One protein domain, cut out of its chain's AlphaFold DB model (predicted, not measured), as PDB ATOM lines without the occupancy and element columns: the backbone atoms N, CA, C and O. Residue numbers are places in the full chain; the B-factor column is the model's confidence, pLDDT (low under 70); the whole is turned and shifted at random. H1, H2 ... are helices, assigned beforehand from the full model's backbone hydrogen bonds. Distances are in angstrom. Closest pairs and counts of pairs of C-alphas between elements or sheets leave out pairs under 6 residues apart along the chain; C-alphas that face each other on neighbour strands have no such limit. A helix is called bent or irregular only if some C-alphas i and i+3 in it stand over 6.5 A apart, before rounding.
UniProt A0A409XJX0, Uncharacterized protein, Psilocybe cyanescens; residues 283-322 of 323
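AT A GLANCE: This is residues 283 to 322 of the 323 residues of an uncharacterized protein of Psilocybe cyanescens (UniProt A0A409XJX0). Two short helices, H2 and H1, stand apart at one side of a long looping link, residues 291 to 310, which makes the other side; residues 283 to 288 of H1 stick out as a free end. The printed part has 40 residues, H1 then H2 along the chain, and no named strand. The class is all helix, though only 17 residues are in named elements. It is only just compact, close to loose, with a radius of gyration of the C-alphas of 10.2 A and spans of 25 by 22 by 17 A.

IN THESE COORDINATES: Find C-alpha 311 at (-36.864, -14.622, 33.710); from there H2, residues 311 to 319, runs 12.9 A to C-alpha 319 at (-30.076, -18.304, 23.322). Go back to C-alpha 283 at (-23.917, -3.130, 27.821), where H1, residues 283 to 290, begins; it is 10.7 A long. H1 is neither bent nor irregular, but only just: C-alphas 286 and 289 are 6.1 A apart.

HOW THE PARTS SIT: H2 and H1 are apart, with no C-alpha of the one within 8 A of the other. Within hydrogen-bond range are 4 of 5 O i to N i+4 pairs in H2 and 2 of 4 in H1.

THE WHOLE: The C-alphas of Tyr 283 and Ala 306, the two farthest apart, are 27.6 A apart. The printed part has no cut, and the link from H1 to H2 is long. Look for low confidence, pLDDT under 70, at residues 309 to 322.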
ATOM      1  N   TYR A 283     -23.141  -1.973  28.250       86.88
ATOM      2  CA  TYR A 283     -23.917  -3.130  27.821       86.88
ATOM      3  C   TYR A 283     -24.811  -3.650  28.951       86.88
ATOM      4  O   TYR A 283     -26.003  -3.857  28.729       86.88
ATOM      5  N   ASP A 284     -24.277  -3.807  30.162       83.75
ATOM      6  CA  ASP A 284     -25.059  -4.253  31.321       83.75
ATOM      7  C   ASP A 284     -26.152  -3.245  31.671       83.75
ATOM      8  O   ASP A 284     -27.277  -3.628  31.967       83.75
ATOM      9  N   GLU A 285     -25.855  -1.948  31.580       82.56
ATOM     10  CA  GLU A 285     -26.831  -0.893  31.836       82.56
ATOM     11  C   GLU A 285     -27.995  -0.923  30.835       82.56
ATOM     12  O   GLU A 285     -29.156  -0.882  31.242       82.56
ATOM     13  N   VAL A 286     -27.708  -1.071  29.537       83.12
ATOM     14  CA  VAL A 286     -28.743  -1.149  28.492       83.12
ATOM     15  C   VAL A 286     -29.532  -2.456  28.586       83.12
ATOM     16  O   VAL A 286     -30.755  -2.462  28.436       83.12
ATOM     17  N   THR A 287     -28.858  -3.578  28.843       85.94
ATOM     18  CA  THR A 287     -29.507  -4.897  28.906       85.94
ATOM     19  C   THR A 287     -30.280  -5.133  30.199       85.94
ATOM     20  O   THR A 287     -31.260  -5.880  30.176       85.94
ATOM     21  N   ARG A 288     -29.934  -4.442  31.296       81.88
ATOM     22  CA  ARG A 288     -30.674  -4.487  32.567       81.88
ATOM     23  C   ARG A 288     -32.145  -4.139  32.397       81.88
ATOM     24  O   ARG A 288     -32.976  -4.680  33.116       81.88
ATOM     25  N   ASP A 289     -32.481  -3.254  31.466       81.56
ATOM     26  CA  ASP A 289     -33.868  -2.841  31.273       81.56
ATOM     27  C   ASP A 289     -34.578  -3.678  30.199       81.56
ATOM     28  O   ASP A 289     -35.807  -3.754  30.205       81.56
ATOM     29  N   LEU A 290     -33.834  -4.391  29.340       85.19
ATOM     30  CA  LEU A 290     -34.404  -5.290  28.326       85.19
ATOM     31  C   LEU A 290     -35.222  -6.426  28.940       85.19
ATOM     32  O   LEU A 290     -36.238  -6.806  28.363       85.19
ATOM     33  N   ILE A 291     -34.846  -6.924  30.122       81.81
ATOM     34  CA  ILE A 291     -35.630  -7.954  30.832       81.81
ATOM     35  C   ILE A 291     -37.028  -7.461  31.232       81.81
ATOM     36  O   ILE A 291     -37.910  -8.273  31.493       81.81
ATOM     37  N   ASN A 292     -37.247  -6.142  31.274       84.44
ATOM     38  CA  ASN A 292     -38.549  -5.562  31.586       84.44
ATOM     39  C   ASN A 292     -39.427  -5.393  30.337       84.44
ATOM     40  O   ASN A 292     -40.610  -5.083  30.481       84.44
ATOM     41  N   PHE A 293     -38.892  -5.565  29.124       88.25
ATOM     42  CA  PHE A 293     -39.667  -5.463  27.889       88.25
ATOM     43  C   PHE A 293     -40.379  -6.771  27.561       88.25
ATOM     44  O   PHE A 293     -39.815  -7.859  27.644       88.25
ATOM     45  N   CYS A 294     -41.627  -6.660  27.112       88.62
ATOM     46  CA  CYS A 294     -42.332  -7.806  26.559       88.62
ATOM     47  C   CYS A 294     -41.821  -8.110  25.137       88.62
ATOM     48  O   CYS A 294     -41.887  -7.237  24.268       88.62
ATOM     49  N   PRO A 295     -41.360  -9.345  24.860       87.62
ATOM     50  CA  PRO A 295     -40.832  -9.721  23.548       87.62
ATOM     51  C   PRO A 295     -41.920  -9.906  22.480       87.62
ATOM     52  O   PRO A 295     -41.610 -10.022  21.294       87.62
ATOM     53  N   ARG A 296     -43.209  -9.957  22.853       87.69
ATOM     54  CA  ARG A 296     -44.292 -10.060  21.867       87.69
ATOM     55  C   ARG A 296     -44.430  -8.734  21.134       87.69
ATOM     56  O   ARG A 296     -44.770  -7.722  21.736       87.69
ATOM     57  N   LEU A 297     -44.260  -8.766  19.813       86.62
ATOM     58  CA  LEU A 297     -44.343  -7.586  18.942       86.62
ATOM     59  C   LEU A 297     -45.678  -6.830  19.055       86.62
ATOM     60  O   LEU A 297     -45.721  -5.625  18.834       86.62
ATOM     61  N   SER A 298     -46.759  -7.515  19.436       87.75
ATOM     62  CA  SER A 298     -48.063  -6.894  19.699       87.75
ATOM     63  C   SER A 298     -48.106  -6.053  20.982       87.75
ATOM     64  O   SER A 298     -49.058  -5.309  21.187       87.75
ATOM     65  N   CYS A 299     -47.122  -6.207  21.870       87.12
ATOM     66  CA  CYS A 299     -47.099  -5.661  23.223       87.12
ATOM     67  C   CYS A 299     -45.703  -5.141  23.598       87.12
ATOM     68  O   CYS A 299     -45.332  -5.263  24.760       87.12
ATOM     69  N   ALA A 300     -44.937  -4.602  22.640       86.25
ATOM     70  CA  ALA A 300     -43.559  -4.119  22.811       86.25
ATOM     71  C   ALA A 300     -43.464  -2.885  23.740       86.25
ATOM     72  O   ALA A 300     -43.108  -1.784  23.329       86.25
ATOM     73  N   VAL A 301     -43.829  -3.081  25.004       89.44
ATOM     74  CA  VAL A 301     -43.856  -2.107  26.092       89.44
ATOM     75  C   VAL A 301     -43.089  -2.676  27.282       89.44
ATOM     76  O   VAL A 301     -43.033  -3.896  27.482       89.44
ATOM     77  N   SER A 302     -42.501  -1.790  28.079       87.50
ATOM     78  CA  SER A 302     -41.904  -2.155  29.359       87.50
ATOM     79  C   SER A 302     -42.995  -2.500  30.380       87.50
ATOM     80  O   SER A 302     -44.088  -1.933  30.366       87.50
ATOM     81  N   PHE A 303     -42.710  -3.465  31.256       85.81
ATOM     82  CA  PHE A 303     -43.598  -3.938  32.320       85.81
ATOM     83  C   PHE A 303     -44.998  -4.338  31.825       85.81
ATOM     84  O   PHE A 303     -46.006  -3.998  32.452       85.81
ATOM     85  N   CYS A 304     -45.062  -5.052  30.694       89.38
ATOM     86  CA  CYS A 304     -46.319  -5.510  30.105       89.38
ATOM     87  C   CYS A 304     -47.175  -6.246  31.141       89.38
ATOM     88  O   CYS A 304     -46.795  -7.293  31.655       89.38
ATOM     89  N   LYS A 305     -48.360  -5.702  31.423       88.44
ATOM     90  CA  LYS A 305     -49.282  -6.260  32.417       88.44
ATOM     91  C   LYS A 305     -50.154  -7.391  31.883       88.44
ATOM     92  O   LYS A 305     -50.925  -7.945  32.645       88.44
ATOM     93  N   ALA A 306     -50.084  -7.706  30.591       89.94
ATOM     94  CA  ALA A 306     -50.897  -8.758  29.976       89.94
ATOM     95  C   ALA A 306     -50.203 -10.129  29.971       89.94
ATOM     96  O   ALA A 306     -50.872 -11.152  29.849       89.94
ATOM     97  N   HIS A 307     -48.874 -10.152  30.078       87.69
ATOM     98  CA  HIS A 307     -48.071 -11.363  29.988       87.69
ATOM     99  C   HIS A 307     -47.111 -11.413  31.174       87.69
ATOM    100  O   HIS A 307     -46.263 -10.535  31.324       87.69
ATOM    101  N   GLU A 308     -47.251 -12.437  32.006       77.62
ATOM    102  CA  GLU A 308     -46.273 -12.761  33.037       77.62
ATOM    103  C   GLU A 308     -45.104 -13.479  32.367       77.62
ATOM    104  O   GLU A 308     -45.271 -14.563  31.815       77.62
ATOM    105  N   TYR A 309     -43.935 -12.845  32.355       67.50
ATOM    106  CA  TYR A 309     -42.704 -13.494  31.925       67.50
ATOM    107  C   TYR A 309     -41.897 -13.834  33.163       67.50
ATOM    108  O   TYR A 309     -41.499 -12.952  33.923       67.50
ATOM    109  N   THR A 310     -41.623 -15.118  33.347       59.53
ATOM    110  CA  THR A 310     -40.574 -15.546  34.265       59.53
ATOM    111  C   THR A 310     -39.230 -15.384  33.554       59.53
ATOM    112  O   THR A 310     -39.097 -15.694  32.369       59.53
ATOM    113  N   LEU A 311     -38.214 -14.866  34.255       56.56
ATOM    114  CA  LEU A 311     -36.864 -14.622  33.710       56.56
ATOM    115  C   LEU A 311     -36.260 -15.863  33.018       56.56
ATOM    116  O   LEU A 311     -35.446 -15.735  32.104       56.56
ATOM    117  N   THR A 312     -36.707 -17.058  33.409       55.16
ATOM    118  CA  THR A 312     -36.374 -18.342  32.788       55.16
ATOM    119  C   THR A 312     -36.761 -18.421  31.310       55.16
ATOM    120  O   THR A 312     -35.979 -18.931  30.515       55.16
ATOM    121  N   GLU A 313     -37.906 -17.876  30.892       53.75
ATOM    122  CA  GLU A 313     -38.341 -17.928  29.487       53.75
ATOM    123  C   GLU A 313     -37.566 -16.947  28.591       53.75
ATOM    124  O   GLU A 313     -37.309 -17.232  27.419       53.75
ATOM    125  N   ILE A 314     -37.127 -15.814  29.149       54.69
ATOM    126  CA  ILE A 314     -36.338 -14.803  28.428       54.69
ATOM    127  C   ILE A 314     -34.923 -15.326  28.141       54.69
ATOM    128  O   ILE A 314     -34.417 -15.138  27.033       54.69
ATOM    129  N   ALA A 315     -34.318 -16.053  29.089       53.53
ATOM    130  CA  ALA A 315     -33.009 -16.677  28.898       53.53
ATOM    131  C   ALA A 315     -33.011 -17.691  27.732       53.53
ATOM    132  O   ALA A 315     -32.098 -17.687  26.908       53.53
ATOM    133  N   PHE A 316     -34.069 -18.500  27.588       51.38
ATOM    134  CA  PHE A 316     -34.196 -19.437  26.463       51.38
ATOM    135  C   PHE A 316     -34.485 -18.748  25.120       51.38
ATOM    136  O   PHE A 316     -34.015 -19.212  24.079       51.38
ATOM    137  N   ALA A 317     -35.226 -17.637  25.111       51.38
ATOM    138  CA  ALA A 317     -35.505 -16.893  23.881       51.38
ATOM    139  C   ALA A 317     -34.255 -16.187  23.320       51.38
ATOM    140  O   ALA A 317     -34.083 -16.125  22.103       51.38
ATOM    141  N   GLN A 318     -33.362 -15.697  24.187       51.03
ATOM    142  CA  GLN A 318     -32.115 -15.047  23.767       51.03
ATOM    143  C   GLN A 318     -31.072 -16.043  23.239       51.03
ATOM    144  O   GLN A 318     -30.393 -15.742  22.258       51.03
ATOM    145  N   VAL A 319     -30.989 -17.251  23.811       51.09
ATOM    146  CA  VAL A 319     -30.076 -18.304  23.322       51.09
ATOM    147  C   VAL A 319     -30.495 -18.822  21.939       51.09
ATOM    148  O   VAL A 319     -29.642 -19.055  21.089       51.09
ATOM    149  N   ASN A 320     -31.799 -18.931  21.668       43.97
ATOM    150  CA  ASN A 320     -32.304 -19.450  20.391       43.97
ATOM    151  C   ASN A 320     -32.287 -18.438  19.230       43.97
ATOM    152  O   ASN A 320     -32.532 -18.830  18.094       43.97
ATOM    153  N   HIS A 321     -32.015 -17.156  19.491       45.44
ATOM    154  CA  HIS A 321     -31.840 -16.134  18.447       45.44
ATOM    155  C   HIS A 321     -30.364 -15.843  18.120       45.44
ATOM    156  O   HIS A 321     -30.088 -15.118  17.163       45.44
ATOM    157  N   ALA A 322     -29.432 -16.380  18.916       43.28
ATOM    158  CA  ALA A 322     -27.985 -16.264  18.723       43.28
ATOM    159  C   ALA A 322     -27.352 -17.504  18.048       43.28
ATOM    160  O   ALA A 322     -26.139 -17.524  17.829       43.28
TER     161      ALA A 322